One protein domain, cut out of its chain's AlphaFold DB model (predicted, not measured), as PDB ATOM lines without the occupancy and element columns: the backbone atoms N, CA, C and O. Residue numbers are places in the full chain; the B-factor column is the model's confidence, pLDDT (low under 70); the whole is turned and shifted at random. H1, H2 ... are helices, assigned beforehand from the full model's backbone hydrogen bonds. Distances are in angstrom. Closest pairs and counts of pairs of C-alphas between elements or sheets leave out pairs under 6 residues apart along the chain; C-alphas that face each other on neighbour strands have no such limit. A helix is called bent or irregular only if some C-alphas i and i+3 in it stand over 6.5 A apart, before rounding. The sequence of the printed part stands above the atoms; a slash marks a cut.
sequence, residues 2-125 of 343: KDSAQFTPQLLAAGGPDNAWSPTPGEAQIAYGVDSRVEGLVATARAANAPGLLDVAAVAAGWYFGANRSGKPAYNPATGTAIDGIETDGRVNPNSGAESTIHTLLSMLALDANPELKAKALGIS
ATOM      1  N   LYS A   2     142.095  48.536 113.942       91.75
ATOM      2  CA  LYS A   2     141.585  47.902 112.701       91.75
ATOM      3  C   LYS A   2     140.067  48.020 112.507       91.75
ATOM      4  O   LYS A   2     139.626  48.305 111.402       91.75
ATOM      5  N   ASP A   3     139.282  47.854 113.574       94.06
ATOM      6  CA  ASP A   3     137.825  48.059 113.505       94.06
ATOM      7  C   ASP A   3     137.470  49.492 113.048       94.06
ATOM      8  O   ASP A   3     136.680  49.691 112.129       94.06
ATOM      9  N   SER A   4     138.137  50.493 113.616       96.31
ATOM     10  CA  SER A   4     137.901  51.911 113.330       96.31
ATOM     11  C   SER A   4     138.438  52.360 111.965       96.31
ATOM     12  O   SER A   4     137.754  53.075 111.249       96.31
ATOM     13  N   ALA A   5     139.656  51.951 111.598       95.06
ATOM     14  CA  ALA A   5     140.363  52.442 110.410       95.06
ATOM     15  C   ALA A   5     140.142  51.585 109.152       95.06
ATOM     16  O   ALA A   5     140.431  52.047 108.056       95.06
ATOM     17  N   GLN A   6     139.657  50.346 109.293       94.62
ATOM     18  CA  GLN A   6     139.460  49.425 108.165       94.62
ATOM     19  C   GLN A   6     138.012  48.960 108.081       94.62
ATOM     20  O   GLN A   6     137.346  49.198 107.079       94.62
ATOM     21  N   PHE A   7     137.501  48.330 109.141       95.00
ATOM     22  CA  PHE A   7     136.162  47.744 109.102       95.00
ATOM     23  C   PHE A   7     135.065  48.807 108.980       95.00
ATOM     24  O   PHE A   7     134.215  48.697 108.107       95.00
ATOM     25  N   THR A   8     135.100  49.863 109.795       96.81
ATOM     26  CA  THR A   8     134.058  50.900 109.781       96.81
ATOM     27  C   THR A   8     133.975  51.644 108.437       96.81
ATOM     28  O   THR A   8     132.875  51.760 107.903       96.81
ATOM     29  N   PRO A   9     135.084  52.074 107.804       96.81
ATOM     30  CA  PRO A   9     135.035  52.610 106.445       96.81
ATOM     31  C   PRO A   9     134.473  51.618 105.411       96.81
ATOM     32  O   PRO A   9     133.695  52.015 104.545       96.81
ATOM     33  N   GLN A  10     134.811  50.325 105.513       95.81
ATOM     34  CA  GLN A  10     134.246  49.286 104.638       95.81
ATOM     35  C   GLN A  10     132.740  49.088 104.866       95.81
ATOM     36  O   GLN A  10     131.997  48.928 103.901       95.81
ATOM     37  N   LEU A  11     132.281  49.154 106.118       95.56
ATOM     38  CA  LEU A  11     130.865  49.129 106.491       95.56
ATOM     39  C   LEU A  11     130.105  50.300 105.848       95.56
ATOM     40  O   LEU A  11     129.061  50.104 105.230       95.56
ATOM     41  N   LEU A  12     130.666  51.511 105.904       96.81
ATOM     42  CA  LEU A  12     130.077  52.692 105.266       96.81
ATOM     43  C   LEU A  12     130.007  52.546 103.736       96.81
ATOM     44  O   LEU A  12     128.969  52.830 103.139       96.81
ATOM     45  N   ALA A  13     131.067  52.037 103.101       97.00
ATOM     46  CA  ALA A  13     131.086  51.775 101.661       97.00
ATOM     47  C   ALA A  13     130.183  50.609 101.225       97.00
ATOM     48  O   ALA A  13     129.825  50.521 100.054       97.00
ATOM     49  N   ALA A  14     129.779  49.728 102.139       94.31
ATOM     50  CA  ALA A  14     128.808  48.668 101.871       94.31
ATOM     51  C   ALA A  14     127.343  49.141 101.970       94.31
ATOM     52  O   ALA A  14     126.436  48.378 101.656       94.31
ATOM     53  N   GLY A  15     127.097  50.396 102.364       90.56
ATOM     54  CA  GLY A  15     125.751  50.974 102.430       90.56
ATOM     55  C   GLY A  15     125.424  51.664 103.748       90.56
ATOM     56  O   GLY A  15     124.417  52.373 103.812       90.56
ATOM     57  N   GLY A  16     126.257  51.501 104.778       88.94
ATOM     58  CA  GLY A  16     126.108  52.168 106.069       88.94
ATOM     59  C   GLY A  16     126.148  51.203 107.258       88.94
ATOM     60  O   GLY A  16     126.474  50.030 107.102       88.94
ATOM     61  N   PRO A  17     125.842  51.695 108.467       89.31
ATOM     62  CA  PRO A  17     125.959  50.930 109.705       89.31
ATOM     63  C   PRO A  17     124.768  49.982 109.906       89.31
ATOM     64  O   PRO A  17     123.866  50.253 110.699       89.31
ATOM     65  N   ASP A  18     124.747  48.880 109.154       91.06
ATOM     66  CA  ASP A  18     123.770  47.801 109.345       91.06
ATOM     67  C   ASP A  18     123.894  47.188 110.748       91.06
ATOM     68  O   ASP A  18     125.003  47.066 111.278       91.06
ATOM     69  N   ASN A  19     122.764  46.779 111.335       89.00
ATOM     70  CA  ASN A  19     122.701  46.176 112.671       89.00
ATOM     71  C   ASN A  19     123.627  44.960 112.799       89.00
ATOM     72  O   ASN A  19     124.368  44.837 113.774       89.00
ATOM     73  N   ALA A  20     123.620  44.084 111.795       89.25
ATOM     74  CA  ALA A  20     124.541  42.965 111.723       89.25
ATOM     75  C   ALA A  20     124.829  42.544 110.281       89.25
ATOM     76  O   ALA A  20     124.020  42.726 109.368       89.25
ATOM     77  N   TRP A  21     125.999  41.927 110.111       91.56
ATOM     78  CA  TRP A  21     126.349  41.133 108.939       91.56
ATOM     79  C   TRP A  21     126.347  39.666 109.345       91.56
ATOM     80  O   TRP A  21     127.268  39.203 110.021       91.56
ATOM     81  N   SER A  22     125.284  38.952 108.980       91.31
ATOM     82  CA  SER A  22     124.979  37.627 109.521       91.31
ATOM     83  C   SER A  22     124.754  36.572 108.427       91.31
ATOM     84  O   SER A  22     123.686  35.977 108.403       91.31
ATOM     85  N   PRO A  23     125.716  36.276 107.527       92.12
ATOM     86  CA  PRO A  23     127.050  36.868 107.381       92.12
ATOM     87  C   PRO A  23     127.106  37.998 106.339       92.12
ATOM     88  O   PRO A  23     128.142  38.645 106.187       92.12
ATOM     89  N   THR A  24     126.020  38.222 105.599       92.88
ATOM     90  CA  THR A  24     125.906  39.276 104.586       92.88
ATOM     91  C   THR A  24     125.320  40.563 105.169       92.88
ATOM     92  O   THR A  24     124.580  40.493 106.154       92.88
ATOM     93  N   PRO A  25     125.557  41.730 104.542       87.50
ATOM     94  CA  PRO A  25     124.821  42.961 104.836       87.50
ATOM     95  C   PRO A  25     123.331  42.783 104.506       87.50
ATOM     96  O   PRO A  25     122.928  42.882 103.349       87.50
ATOM     97  N   GLY A  26     122.522  42.427 105.506       84.19
ATOM     98  CA  GLY A  26     121.127  42.009 105.300       84.19
ATOM     99  C   GLY A  26     120.140  42.521 106.344       84.19
ATOM    100  O   GLY A  26     118.969  42.156 106.295       84.19
ATOM    101  N   GLU A  27     120.588  43.364 107.272       91.00
ATOM    102  CA  GLU A  27     119.757  43.876 108.361       91.00
ATOM    103  C   GLU A  27     119.495  45.385 108.252       91.00
ATOM    104  O   GLU A  27     120.097  46.114 107.453       91.00
ATOM    105  N   ALA A  28     118.537  45.864 109.045       94.44
ATOM    106  CA  ALA A  28     118.214  47.280 109.123       94.44
ATOM    107  C   ALA A  28     119.403  48.096 109.656       94.44
ATOM    108  O   ALA A  28     120.200  47.623 110.463       94.44
ATOM    109  N   GLN A  29     119.493  49.352 109.231       95.88
ATOM    110  CA  GLN A  29     120.335  50.350 109.887       95.88
ATOM    111  C   GLN A  29     119.590  50.904 111.087       95.88
ATOM    112  O   GLN A  29     118.389  51.132 111.008       95.88
ATOM    113  N   ILE A  30     120.293  51.157 112.176       95.44
ATOM    114  CA  ILE A  30     119.688  51.456 113.477       95.44
ATOM    115  C   ILE A  30     120.516  52.502 114.216       95.44
ATOM    116  O   ILE A  30     121.744  52.525 114.108       95.44
ATOM    117  N   ALA A  31     119.854  53.350 115.001       95.50
ATOM    118  CA  ALA A  31     120.510  54.475 115.666       95.50
ATOM    119  C   ALA A  31     121.661  54.042 116.595       95.50
ATOM    120  O   ALA A  31     122.736  54.630 116.557       95.50
ATOM    121  N   TYR A  32     121.497  52.968 117.371       93.94
ATOM    122  CA  TYR A  32     122.553  52.484 118.271       93.94
ATOM    123  C   TYR A  32     123.723  51.809 117.535       93.94
ATOM    124  O   TYR A  32     124.864  51.859 118.004       93.94
ATOM    125  N   GLY A  33     123.485  51.264 116.336       94.38
ATOM    126  CA  GLY A  33     124.548  50.818 115.434       94.38
ATOM    127  C   GLY A  33     125.370  51.989 114.888       94.38
ATOM    128  O   GLY A  33     126.595  51.900 114.820       94.38
ATOM    129  N   VAL A  34     124.715  53.109 114.559       97.31
ATOM    130  CA  VAL A  34     125.371  54.353 114.116       97.31
ATOM    131  C   VAL A  34     126.191  54.958 115.255       97.31
ATOM    132  O   VAL A  34     127.378  55.228 115.080       97.31
ATOM    133  N   ASP A  35     125.579  55.123 116.429       98.00
ATOM    134  CA  ASP A  35     126.220  55.696 117.614       98.00
ATOM    135  C   ASP A  35     127.478  54.933 118.024       98.00
ATOM    136  O   ASP A  35     128.543  55.527 118.182       98.00
ATOM    137  N   SER A  36     127.399  53.599 118.065       96.31
ATOM    138  CA  SER A  36     128.552  52.747 118.377       96.31
ATOM    139  C   SER A  36     129.748  53.016 117.458       96.31
ATOM    140  O   SER A  36     130.899  52.958 117.900       96.31
ATOM    141  N   ARG A  37     129.501  53.342 116.180       97.69
ATOM    142  CA  ARG A  37     130.563  53.727 115.239       97.69
ATOM    143  C   ARG A  37     131.083  55.127 115.527       97.69
ATOM    144  O   ARG A  37     132.297  55.291 115.589       97.69
ATOM    145  N   VAL A  38     130.205  56.110 115.728       98.62
ATOM    146  CA  VAL A  38     130.597  57.499 116.021       98.62
ATOM    147  C   VAL A  38     131.443  57.574 117.293       98.62
ATOM    148  O   VAL A  38     132.580  58.046 117.241       98.62
ATOM    149  N   GLU A  39     130.945  57.050 118.411       98.38
ATOM    150  CA  GLU A  39     131.644  57.062 119.701       98.38
ATOM    151  C   GLU A  39     132.953  56.262 119.638       98.38
ATOM    152  O   GLU A  39     134.008  56.737 120.069       98.38
ATOM    153  N   GLY A  40     132.929  55.073 119.022       97.75
ATOM    154  CA  GLY A  40     134.118  54.239 118.842       97.75
ATOM    155  C   GLY A  40     135.214  54.925 118.020       97.75
ATOM    156  O   GLY A  40     136.396  54.857 118.378       97.75
ATOM    157  N   LEU A  41     134.840  55.620 116.943       98.56
ATOM    158  CA  LEU A  41     135.760  56.393 116.107       98.56
ATOM    159  C   LEU A  41     136.329  57.595 116.860       98.56
ATOM    160  O   LEU A  41     137.547  57.761 116.872       98.56
ATOM    161  N   VAL A  42     135.493  58.391 117.534       98.69
ATOM    162  CA  VAL A  42     135.925  59.572 118.305       98.69
ATOM    163  C   VAL A  42     136.861  59.174 119.448       98.69
ATOM    164  O   VAL A  42     137.930  59.770 119.619       98.69
ATOM    165  N   ALA A  43     136.507  58.137 120.210       98.12
ATOM    166  CA  ALA A  43     137.335  57.634 121.300       98.12
ATOM    167  C   ALA A  43     138.682  57.102 120.787       98.12
ATOM    168  O   ALA A  43     139.730  57.411 121.361       98.12
ATOM    169  N   THR A  44     138.674  56.354 119.679       98.19
ATOM    170  CA  THR A  44     139.900  55.815 119.075       98.19
ATOM    171  C   THR A  44     140.773  56.920 118.486       98.19
ATOM    172  O   THR A  44     141.983  56.901 118.701       98.19
ATOM    173  N   ALA A  45     140.182  57.911 117.808       98.00
ATOM    174  CA  ALA A  45     140.888  59.072 117.268       98.00
ATOM    175  C   ALA A  45     141.675  59.789 118.368       98.00
ATOM    176  O   ALA A  45     142.865  60.059 118.210       98.00
ATOM    177  N   ARG A  46     141.029  60.021 119.519       97.44
ATOM    178  CA  ARG A  46     141.655  60.634 120.695       97.44
ATOM    179  C   ARG A  46     142.753  59.755 121.285       97.44
ATOM    180  O   ARG A  46     143.856  60.238 121.516       97.44
ATOM    181  N   ALA A  47     142.459  58.483 121.548       97.81
ATOM    182  CA  ALA A  47     143.389  57.576 122.222       97.81
ATOM    183  C   ALA A  47     144.640  57.267 121.384       97.81
ATOM    184  O   ALA A  47     145.723  57.098 121.940       97.81
ATOM    185  N   ALA A  48     144.493  57.198 120.060       96.31
ATOM    186  CA  ALA A  48     145.571  56.858 119.138       96.31
ATOM    187  C   ALA A  48     146.177  58.072 118.418       96.31
ATOM    188  O   ALA A  48     147.060  57.880 117.588       96.31
ATOM    189  N   ASN A  49     145.711  59.294 118.706       95.56
ATOM    190  CA  ASN A  49     146.070  60.511 117.971       95.56
ATOM    191  C   ASN A  49     145.913  60.338 116.445       95.56
ATOM    192  O   ASN A  49     146.828  60.639 115.684       95.56
ATOM    193  N   ALA A  50     144.786  59.766 116.016       96.31
ATOM    194  CA  ALA A  50     144.507  59.372 114.633       96.31
ATOM    195  C   ALA A  50     143.399  60.269 114.041       96.31
ATOM    196  O   ALA A  50     142.224  59.887 114.068       96.31
ATOM    197  N   PRO A  51     143.733  61.482 113.559       94.44
ATOM    198  CA  PRO A  51     142.745  62.501 113.197       94.44
ATOM    199  C   PRO A  51     141.835  62.093 112.032       94.44
ATOM    200  O   PRO A  51     140.669  62.476 112.036       94.44
ATOM    201  N   GLY A  52     142.306  61.255 111.101       93.88
ATOM    202  CA  GLY A  52     141.493  60.807 109.961       93.88
ATOM    203  C   GLY A  52     140.261  59.997 110.363       93.88
ATOM    204  O   GLY A  52     139.281  59.929 109.624       93.88
ATOM    205  N   LEU A  53     140.252  59.413 111.566       98.19
ATOM    206  CA  LEU A  53     139.073  58.716 112.083       98.19
ATOM    207  C   LEU A  53     137.898  59.667 112.354       98.19
ATOM    208  O   LEU A  53     136.755  59.214 112.379       98.19
ATOM    209  N   LEU A  54     138.145  60.973 112.515       98.12
ATOM    210  CA  LEU A  54     137.077  61.965 112.648       98.12
ATOM    211  C   LEU A  54     136.356  62.213 111.315       98.12
ATOM    212  O   LEU A  54     135.155  62.458 111.324       98.12
ATOM    213  N   ASP A  55     137.026  62.075 110.169       96.56
ATOM    214  CA  ASP A  55     136.355  62.137 108.861       96.56
ATOM    215  C   ASP A  55     135.433  60.939 108.649       96.56
ATOM    216  O   ASP A  55     134.285  61.086 108.225       96.56
ATOM    217  N   VAL A  56     135.887  59.750 109.049       98.38
ATOM    218  CA  VAL A  56     135.049  58.544 109.058       98.38
ATOM    219  C   VAL A  56     133.859  58.727 110.012       98.38
ATOM    220  O   VAL A  56     132.734  58.352 109.674       98.38
ATOM    221  N   ALA A  57     134.075  59.350 111.178       98.62
ATOM    222  CA  ALA A  57     133.011  59.627 112.145       98.62
ATOM    223  C   ALA A  57     131.983  60.617 111.591       98.62
ATOM    224  O   ALA A  57     130.789  60.444 111.830       98.62
ATOM    225  N   ALA A  58     132.417  61.612 110.813       98.50
ATOM    226  CA  ALA A  58     131.524  62.564 110.163       98.50
ATOM    227  C   ALA A  58     130.598  61.873 109.153       98.50
ATOM    228  O   ALA A  58     129.399  62.146 109.144       98.50
ATOM    229  N   VAL A  59     131.124  60.940 108.349       98.38
ATOM    230  CA  VAL A  59     130.313  60.144 107.409       98.38
ATOM    231  C   VAL A  59     129.305  59.272 108.156       98.38
ATOM    232  O   VAL A  59     128.135  59.246 107.780       98.38
ATOM    233  N   ALA A  60     129.724  58.599 109.234       98.50
ATOM    234  CA  ALA A  60     128.819  57.798 110.058       98.50
ATOM    235  C   ALA A  60     127.708  58.658 110.691       98.50
ATOM    236  O   ALA A  60     126.530  58.323 110.583       98.50
ATOM    237  N   ALA A  61     128.062  59.801 111.287       98.69
ATOM    238  CA  ALA A  61     127.111  60.730 111.896       98.69
ATOM    239  C   ALA A  61     126.166  61.384 110.871       98.69
ATOM    240  O   ALA A  61     125.022  61.691 111.206       98.69
ATOM    241  N   GLY A  62     126.603  61.538 109.615       98.38
ATOM    242  CA  GLY A  62     125.776  61.999 108.496       98.38
ATOM    243  C   GLY A  62     124.484  61.193 108.313       98.38
ATOM    244  O   GLY A  62     123.481  61.729 107.832       98.38
ATOM    245  N   TRP A  63     124.460  59.934 108.767       98.44
ATOM    246  CA  TRP A  63     123.258  59.101 108.796       98.44
ATOM    247  C   TRP A  63     122.093  59.787 109.523       98.44
ATOM    248  O   TRP A  63     120.967  59.766 109.024       98.44
ATOM    249  N   TYR A  64     122.358  60.479 110.639       98.56
ATOM    250  CA  TYR A  64     121.334  61.201 111.402       98.56
ATOM    251  C   TYR A  64     120.703  62.360 110.621       98.56
ATOM    252  O   TYR A  64     119.544  62.711 110.858       98.56
ATOM    253  N   PHE A  65     121.435  62.923 109.658       98.44
ATOM    254  CA  PHE A  65     121.057  64.130 108.919       98.44
ATOM    255  C   PHE A  65     120.560  63.856 107.494       98.44
ATOM    256  O   PHE A  65     120.187  64.792 106.790       98.44
ATOM    257  N   GLY A  66     120.494  62.586 107.083       97.62
ATOM    258  CA  GLY A  66     119.916  62.168 105.803       97.62
ATOM    259  C   GLY A  66     120.865  61.414 104.875       97.62
ATOM    260  O   GLY A  66     120.402  60.874 103.871       97.62
ATOM    261  N   ALA A  67     122.156  61.295 105.211       98.00
ATOM    262  CA  ALA A  67     123.098  60.444 104.479       98.00
ATOM    263  C   ALA A  67     122.913  58.967 104.859       98.00
ATOM    264  O   ALA A  67     123.766  58.312 105.452       98.00
ATOM    265  N   ASN A  68     121.724  58.464 104.554       96.94
ATOM    266  CA  ASN A  68     121.270  57.117 104.827       96.94
ATOM    267  C   ASN A  68     120.412  56.621 103.658       96.94
ATOM    268  O   ASN A  68     119.993  57.398 102.799       96.94
ATOM    269  N   ARG A  69     120.108  55.323 103.636       94.88
ATOM    270  CA  ARG A  69     119.364  54.696 102.530       94.88
ATOM    271  C   ARG A  69     117.941  55.239 102.316       94.88
ATOM    272  O   ARG A  69     117.389  55.047 101.240       94.88
ATOM    273  N   SER A  70     117.342  55.913 103.305       96.69
ATOM    274  CA  SER A  70     116.022  56.549 103.145       96.69
ATOM    275  C   SER A  70     116.095  57.958 102.546       96.69
ATOM    276  O   SER A  70     115.073  58.485 102.104       96.69
ATOM    277  N   GLY A  71     117.273  58.595 102.578       96.75
ATOM    278  CA  GLY A  71     117.470  59.992 102.188       96.75
ATOM    279  C   GLY A  71     116.759  61.009 103.092       96.75
ATOM    280  O   GLY A  71     116.604  62.166 102.706       96.75
ATOM    281  N   LYS A  72     116.270  60.593 104.268       96.94
ATOM    282  CA  LYS A  72     115.527  61.441 105.212       96.94
ATOM    283  C   LYS A  72     116.300  61.600 106.520       96.94
ATOM    284  O   LYS A  72     116.942  60.641 106.948       96.94
ATOM    285  N   PRO A  73     116.217  62.764 107.191       97.44
ATOM    286  CA  PRO A  73     116.786  62.927 108.523       97.44
ATOM    287  C   PRO A  73     116.238  61.880 109.493       97.44
ATOM    288  O   PRO A  73     115.028  61.658 109.565       97.44
ATOM    289  N   ALA A  74     117.144  61.256 110.236       97.62
ATOM    290  CA  ALA A  74     116.831  60.275 111.265       97.62
ATOM    291  C   ALA A  74     116.753  60.903 112.668       97.62
ATOM    292  O   ALA A  74     116.187  60.297 113.571       97.62
ATOM    293  N   TYR A  75     117.263  62.128 112.841       98.31
ATOM    294  CA  TYR A  75     117.198  62.909 114.076       98.31
ATOM    295  C   TYR A  75     116.378  64.196 113.894       98.31
ATOM    296  O   TYR A  75     116.522  64.900 112.893       98.31
ATOM    297  N   ASN A  76     115.543  64.532 114.884       97.00
ATOM    298  CA  ASN A  76     114.827  65.803 114.953       97.00
ATOM    299  C   ASN A  76     115.409  66.697 116.068       97.00
ATOM    300  O   ASN A  76     115.125  66.463 117.246       97.00
ATOM    301  N   PRO A  77     116.145  67.772 115.730       95.81
ATOM    302  CA  PRO A  77     116.751  68.652 116.728       95.81
ATOM    303  C   PRO A  77     115.742  69.500 117.512       95.81
ATOM    304  O   PRO A  77     116.063  69.965 118.601       95.81
ATOM    305  N   ALA A  78     114.524  69.712 116.999       96.62
ATOM    306  CA  ALA A  78     113.514  70.513 117.693       96.62
ATOM    307  C   ALA A  78     112.891  69.771 118.886       96.62
ATOM    308  O   ALA A  78     112.439  70.400 119.840       96.62
ATOM    309  N   THR A  79     112.848  68.438 118.825       94.44
ATOM    310  CA  THR A  79     112.208  67.581 119.837       94.44
ATOM    311  C   THR A  79     113.191  66.651 120.543       94.44
ATOM    312  O   THR A  79     112.844  66.086 121.574       94.44
ATOM    313  N   GLY A  80     114.394  66.459 119.992       94.25
ATOM    314  CA  GLY A  80     115.374  65.489 120.477       94.25
ATOM    315  C   GLY A  80     115.047  64.032 120.123       94.25
ATOM    316  O   GLY A  80     115.744  63.135 120.583       94.25
ATOM    317  N   THR A  81     114.001  63.779 119.331       95.56
ATOM    318  CA  THR A  81     113.565  62.422 118.957       95.56
ATOM    319  C   THR A  81     114.366  61.877 117.780       95.56
ATOM    320  O   THR A  81     114.819  62.647 116.928       95.56
ATOM    321  N   ALA A  82     114.457  60.552 117.676       96.62
ATOM    322  CA  ALA A  82     115.136  59.870 116.583       96.62
ATOM    323  C   ALA A  82     114.326  58.671 116.087       96.62
ATOM    324  O   ALA A  82     113.566  58.081 116.848       96.62
ATOM    325  N   ILE A  83     114.484  58.313 114.816       97.12
ATOM    326  CA  ILE A  83     113.897  57.077 114.287       97.12
ATOM    327  C   ILE A  83     114.638  55.858 114.844       97.12
ATOM    328  O   ILE A  83     115.832  55.918 115.141       97.12
ATOM    329  N   ASP A  84     113.942  54.732 114.915       94.50
ATOM    330  CA  ASP A  84     114.502  53.480 115.418       94.50
ATOM    331  C   ASP A  84     115.506  52.884 114.430       94.50
ATOM    332  O   ASP A  84     116.590  52.428 114.797       94.50
ATOM    333  N   GLY A  85     115.155  52.946 113.145       95.94
ATOM    334  CA  GLY A  85     115.981  52.414 112.083       95.94
ATOM    335  C   GLY A  85     115.375  52.531 110.693       95.94
ATOM    336  O   GLY A  85     114.294  53.089 110.481       95.94
ATOM    337  N   ILE A  86     116.117  52.000 109.729       97.50
ATOM    338  CA  ILE A  86     115.803  52.006 108.310       97.50
ATOM    339  C   ILE A  86     116.057  50.608 107.749       97.50
ATOM    340  O   ILE A  86     117.190  50.118 107.735       97.50
ATOM    341  N   GLU A  87     114.993  49.986 107.258       95.50
ATOM    342  CA  GLU A  87     115.007  48.651 106.661       95.50
ATOM    343  C   GLU A  87     115.919  48.582 105.436       95.50
ATOM    344  O   GLU A  87     116.262  49.605 104.846       95.50
ATOM    345  N   THR A  88     116.293  47.378 105.007       92.31
ATOM    346  CA  THR A  88     117.165  47.165 103.836       92.31
ATOM    347  C   THR A  88     116.614  47.759 102.536       92.31
ATOM    348  O   THR A  88     117.393  48.176 101.684       92.31
ATOM    349  N   ASP A  89     115.290  47.879 102.408       92.81
ATOM    350  CA  ASP A  89     114.597  48.500 101.271       92.81
ATOM    351  C   ASP A  89     114.443  50.033 101.383       92.81
ATOM    352  O   ASP A  89     113.846  50.671 100.515       92.81
ATOM    353  N   GLY A  90     114.976  50.644 102.447       95.00
ATOM    354  CA  GLY A  90     114.909  52.084 102.697       95.00
ATOM    355  C   GLY A  90     113.663  52.549 103.452       95.00
ATOM    356  O   GLY A  90     113.538  53.744 103.749       95.00
ATOM    357  N   ARG A  91     112.742  51.644 103.805       97.44
ATOM    358  CA  ARG A  91     111.568  51.990 104.610       97.44
ATOM    359  C   ARG A  91     111.993  52.410 106.019       97.44
ATOM    360  O   ARG A  91     112.755  51.728 106.696       97.44
ATOM    361  N   VAL A  92     111.468  53.542 106.478       97.81
ATOM    362  CA  VAL A  92     111.744  54.084 107.818       97.81
ATOM    363  C   VAL A  92     110.850  53.405 108.855       97.81
ATOM    364  O   VAL A  92     109.636  53.307 108.653       97.81
ATOM    365  N   ASN A  93     111.435  52.991 109.978       96.25
ATOM    366  CA  ASN A  93     110.713  52.682 111.207       96.25
ATOM    367  C   ASN A  93     110.635  53.966 112.061       96.25
ATOM    368  O   ASN A  93     111.637  54.350 112.662       96.25
ATOM    369  N   PRO A  94     109.476  54.655 112.112       95.44
ATOM    370  CA  PRO A  94     109.353  55.958 112.762       95.44
ATOM    371  C   PRO A  94     109.229  55.868 114.288       95.44
ATOM    372  O   PRO A  94     109.035  56.899 114.934       95.44
ATOM    373  N   ASN A  95     109.281  54.665 114.871       94.44
ATOM    374  CA  ASN A  95     109.327  54.514 116.319       94.44
ATOM    375  C   ASN A  95     110.541  55.273 116.875       94.44
ATOM    376  O   ASN A  95     111.561  55.392 116.211       94.44
ATOM    377  N   SER A  96     110.419  55.790 118.095       91.38
ATOM    378  CA  SER A  96     111.489  56.501 118.807       91.38
ATOM    379  C   SER A  96     111.619  55.858 120.179       91.38
ATOM    380  O   SER A  96     111.173  56.404 121.189       91.38
ATOM    381  N   GLY A  97     112.129  54.626 120.193       93.38
ATOM    382  CA  GLY A  97     112.351  53.867 121.418       93.38
ATOM    383  C   GLY A  97     113.371  54.548 122.332       93.38
ATOM    384  O   GLY A  97     114.108  55.447 121.919       93.38
ATOM    385  N   ALA A  98     113.425  54.121 123.596       94.12
ATOM    386  CA  ALA A  98     114.391  54.667 124.550       94.12
ATOM    387  C   ALA A  98     115.836  54.466 124.065       94.12
ATOM    388  O   ALA A  98     116.625  55.403 124.110       94.12
ATOM    389  N   GLU A  99     116.155  53.277 123.550       94.94
ATOM    390  CA  GLU A  99     117.486  52.931 123.044       94.94
ATOM    391  C   GLU A  99     117.905  53.825 121.870       94.94
ATOM    392  O   GLU A  99     118.904  54.537 121.966       94.94
ATOM    393  N   SER A 100     117.104  53.888 120.802       95.69
ATOM    394  CA  SER A 100     117.396  54.725 119.632       95.69
ATOM    395  C   SER A 100     117.494  56.215 119.971       95.69
ATOM    396  O   SER A 100     118.378  56.911 119.465       95.69
ATOM    397  N   THR A 101     116.649  56.701 120.883       96.69
ATOM    398  CA  THR A 101     116.689  58.099 121.337       96.69
ATOM    399  C   THR A 101     117.951  58.397 122.152       96.69
ATOM    400  O   THR A 101     118.637  59.377 121.868       96.69
ATOM    401  N   ILE A 102     118.295  57.557 123.138       97.56
ATOM    402  CA  ILE A 102     119.484  57.749 123.986       97.56
ATOM    403  C   ILE A 102     120.755  57.721 123.137       97.56
ATOM    404  O   ILE A 102     121.552  58.652 123.225       97.56
ATOM    405  N   HIS A 103     120.917  56.710 122.282       98.00
ATOM    406  CA  HIS A 103     122.098  56.574 121.428       98.00
ATOM    407  C   HIS A 103     122.236  57.730 120.431       98.00
ATOM    408  O   HIS A 103     123.329  58.250 120.227       98.00
ATOM    409  N   THR A 104     121.127  58.228 119.880       98.31
ATOM    410  CA  THR A 104     121.186  59.425 119.031       98.31
ATOM    411  C   THR A 104     121.669  60.647 119.814       98.31
ATOM    412  O   THR A 104     122.508  61.403 119.328       98.31
ATOM    413  N   LEU A 105     121.169  60.855 121.036       98.31
ATOM    414  CA  LEU A 105     121.579  61.992 121.863       98.31
ATOM    415  C   LEU A 105     123.030  61.871 122.353       98.31
ATOM    416  O   LEU A 105     123.697  62.898 122.451       98.31
ATOM    417  N   LEU A 106     123.539  60.659 122.595       98.56
ATOM    418  CA  LEU A 106     124.964  60.422 122.865       98.56
ATOM    419  C   LEU A 106     125.826  60.860 121.678       98.56
ATOM    420  O   LEU A 106     126.694  61.717 121.843       98.56
ATOM    421  N   SER A 107     125.476  60.430 120.463       98.62
ATOM    422  CA  SER A 107     126.123  60.919 119.244       98.62
ATOM    423  C   SER A 107     126.083  62.449 119.134       98.62
ATOM    424  O   SER A 107     127.096  63.064 118.806       98.62
ATOM    425  N   MET A 108     124.952  63.099 119.436       98.69
ATOM    426  CA  MET A 108     124.871  64.568 119.405       98.69
ATOM    427  C   MET A 108     125.789  65.229 120.447       98.69
ATOM    428  O   MET A 108     126.433  66.228 120.131       98.69
ATOM    429  N   LEU A 109     125.914  64.661 121.653       98.56
ATOM    430  CA  LEU A 109     126.865  65.128 122.670       98.56
ATOM    431  C   LEU A 109     128.320  64.958 122.210       98.56
ATOM    432  O   LEU A 109     129.139  65.857 122.419       98.56
ATOM    433  N   ALA A 110     128.643  63.844 121.548       98.62
ATOM    434  CA  ALA A 110     129.957  63.625 120.955       98.62
ATOM    435  C   ALA A 110     130.264  64.665 119.866       98.62
ATOM    436  O   ALA A 110     131.374  65.199 119.826       98.62
ATOM    437  N   LEU A 111     129.286  65.018 119.023       98.75
ATOM    438  CA  LEU A 111     129.431  66.101 118.047       98.75
ATOM    439  C   LEU A 111     129.627  67.459 118.742       98.75
ATOM    440  O   LEU A 111     130.554  68.189 118.402       98.75
ATOM    441  N   ASP A 112     128.816  67.798 119.744       98.56
ATOM    442  CA  ASP A 112     128.933  69.066 120.480       98.56
ATOM    443  C   ASP A 112     130.306  69.245 121.146       98.56
ATOM    444  O   ASP A 112     130.846  70.353 121.168       98.56
ATOM    445  N   ALA A 113     130.909  68.155 121.624       98.44
ATOM    446  CA  ALA A 113     132.254  68.156 122.191       98.44
ATOM    447  C   ALA A 113     133.381  68.279 121.143       98.44
ATOM    448  O   ALA A 113     134.530  68.520 121.518       98.44
ATOM    449  N   ASN A 114     133.084  68.118 119.847       98.44
ATOM    450  CA  ASN A 114     134.054  68.139 118.749       98.44
ATOM    451  C   ASN A 114     133.564  69.056 117.601       98.44
ATOM    452  O   ASN A 114     133.025  68.566 116.606       98.44
ATOM    453  N   PRO A 115     133.769  70.388 117.688       97.94
ATOM    454  CA  PRO A 115     133.170  71.352 116.758       97.94
ATOM    455  C   PRO A 115     133.501  71.137 115.273       97.94
ATOM    456  O   PRO A 115     132.630  71.317 114.423       97.94
ATOM    457  N   GLU A 116     134.730  70.728 114.945       96.81
ATOM    458  CA  GLU A 116     135.131  70.443 113.558       96.81
ATOM    459  C   GLU A 116     134.417  69.206 113.000       96.81
ATOM    460  O   GLU A 116     133.868  69.249 111.898       96.81
ATOM    461  N   LEU A 117     134.350  68.130 113.791       98.50
ATOM    462  CA  LEU A 117     133.580  66.931 113.460       98.50
ATOM    463  C   LEU A 117     132.097  67.276 113.278       98.50
ATOM    464  O   LEU A 117     131.491  66.877 112.285       98.50
ATOM    465  N   LYS A 118     131.516  68.061 114.191       98.69
ATOM    466  CA  LYS A 118     130.126  68.522 114.089       98.69
ATOM    467  C   LYS A 118     129.870  69.285 112.797       98.69
ATOM    468  O   LYS A 118     128.876  69.014 112.126       98.69
ATOM    469  N   ALA A 119     130.748  70.219 112.439       98.38
ATOM    470  CA  ALA A 119     130.617  70.986 111.205       98.38
ATOM    471  C   ALA A 119     130.649  70.073 109.967       98.38
ATOM    472  O   ALA A 119     129.788  70.207 109.097       98.38
ATOM    473  N   LYS A 120     131.579  69.107 109.917       97.88
ATOM    474  CA  LYS A 120     131.654  68.117 108.830       97.88
ATOM    475  C   LYS A 120     130.393  67.248 108.764       97.88
ATOM    476  O   LYS A 120     129.804  67.128 107.696       97.88
ATOM    477  N   ALA A 121     129.938  66.707 109.896       98.50
ATOM    478  CA  ALA A 121     128.755  65.848 109.963       98.50
ATOM    479  C   ALA A 121     127.472  66.580 109.530       98.50
ATOM    480  O   ALA A 121     126.718  66.060 108.716       98.50
ATOM    481  N   LEU A 122     127.249  67.814 110.002       98.44
ATOM    482  CA  LEU A 122     126.106  68.644 109.583       98.44
ATOM    483  C   LEU A 122     126.183  69.073 108.110       98.44
ATOM    484  O   LEU A 122     125.161  69.388 107.502       98.44
ATOM    485  N   GLY A 123     127.391  69.097 107.542       98.12
ATOM    486  CA  GLY A 123     127.629  69.329 106.122       98.12
ATOM    487  C   GLY A 123     127.237  68.153 105.224       98.12
ATOM    488  O   GLY A 123     127.157  68.341 104.010       98.12
ATOM    489  N   ILE A 124     126.983  66.973 105.801       98.38
ATOM    490  CA  ILE A 124     126.648  65.728 105.110       98.38
ATOM    491  C   ILE A 124     125.168  65.411 105.344       98.38
ATOM    492  O   ILE A 124     124.758  65.065 106.449       98.38
ATOM    493  N   SER A 125     124.355  65.494 104.293       97.62
ATOM    494  CA  SER A 125     122.908  65.233 104.360       97.62
ATOM    495  C   SER A 125     122.408  64.245 103.309       97.62
ATOM    496  O   SER A 125     121.218  63.942 103.266       97.62
TER     497      SER A 125
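This is residues 2 to 125 of the 343 residues of an uncharacterized protein of Arthrobacter sp. Hiyo8 (UniProt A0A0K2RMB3). Look first for two helices side by side, H2 and H3, which run opposite ways and make the core of a three-level stack of helices: H1 packs on one side of this pair, and H4 and H5 pack on the other, H4 on H2 and H5 on H3. Two long stretches with no named element, residues 14 to 30 and 66 to 97, loop about the end where H2 begins and H3 ends. The printed part has 124 residues with five named helices, H1 to H5 in chain order, and no named strand; its class is all helix. It is compact, with a radius of gyration of the C-alphas of 13.3 A, and spans 37 by 37 by 24 A.

Begin at H2, residues 31 to 48, the longest helix. It touches H3, residues 52 to 65, closest at the C-alphas of Val 38 and Ala 57, 5.0 A apart; this helical hairpin has a shallow tilt of 20 degrees. H1, residues 2 to 13, touches H2 with residues 4 to 8 alone, closest at C-alphas Ser 4 and Leu 41, 5.7 A, at a steep tilt of 40 degrees, opposite ways, a second helical hairpin. H1 also touches H3, closest at C-alphas Pro 9 and Val 56, 6.5 A. H1, H2 and H3 form an up and down bundle, each running against the one before it. H4, residues 98 to 112, touches H2, closest at C-alphas Ala 31 and Ser 100, 5.0 A, the same way at a shallow tilt of 34 degrees, only just short of steep. H5, residues 115 to 122, touches H3, closest at C-alphas Ala 58 and Ala 121, 4.3 A, at a steep tilt of 45 degrees. H4 and H5 only just touch, and only at the corner, with 3 pairs of C-alphas within 8 A, the closest being Leu 111 and Lys 118 at 4.7 A. H1 is apart from H4 and H5. In H4 and H5 every O i to N i+4 pair is within hydrogen-bond range; the counts are 6 of 8 in H1, 13 of 14 in H2 and 7 of 10 in H3.

Find C-alpha 31 at (120.510, 54.475, 115.666); from there H2 runs 25.4 A to C-alpha 48 at (145.571, 56.858, 119.138). H3 is 20.7 A long, H4 20.9 A, H1 15.7 A and H5 10.4 A, ending at C-alpha 122, (126.106, 68.644, 109.583). H1 is irregular, but only just: C-alphas 5 and 8 are 6.52 A apart.

The two C-alphas farthest apart, Asn 49 and Arg 91, are 38.0 A apart. The links H1 to H2 and H3 to H4 are long; in the second, residues 85 to 86 pair antiparallel with 29 to 30 and with 92 to 93. The printed part has no cut, and no printed residue is under 70 in pLDDT.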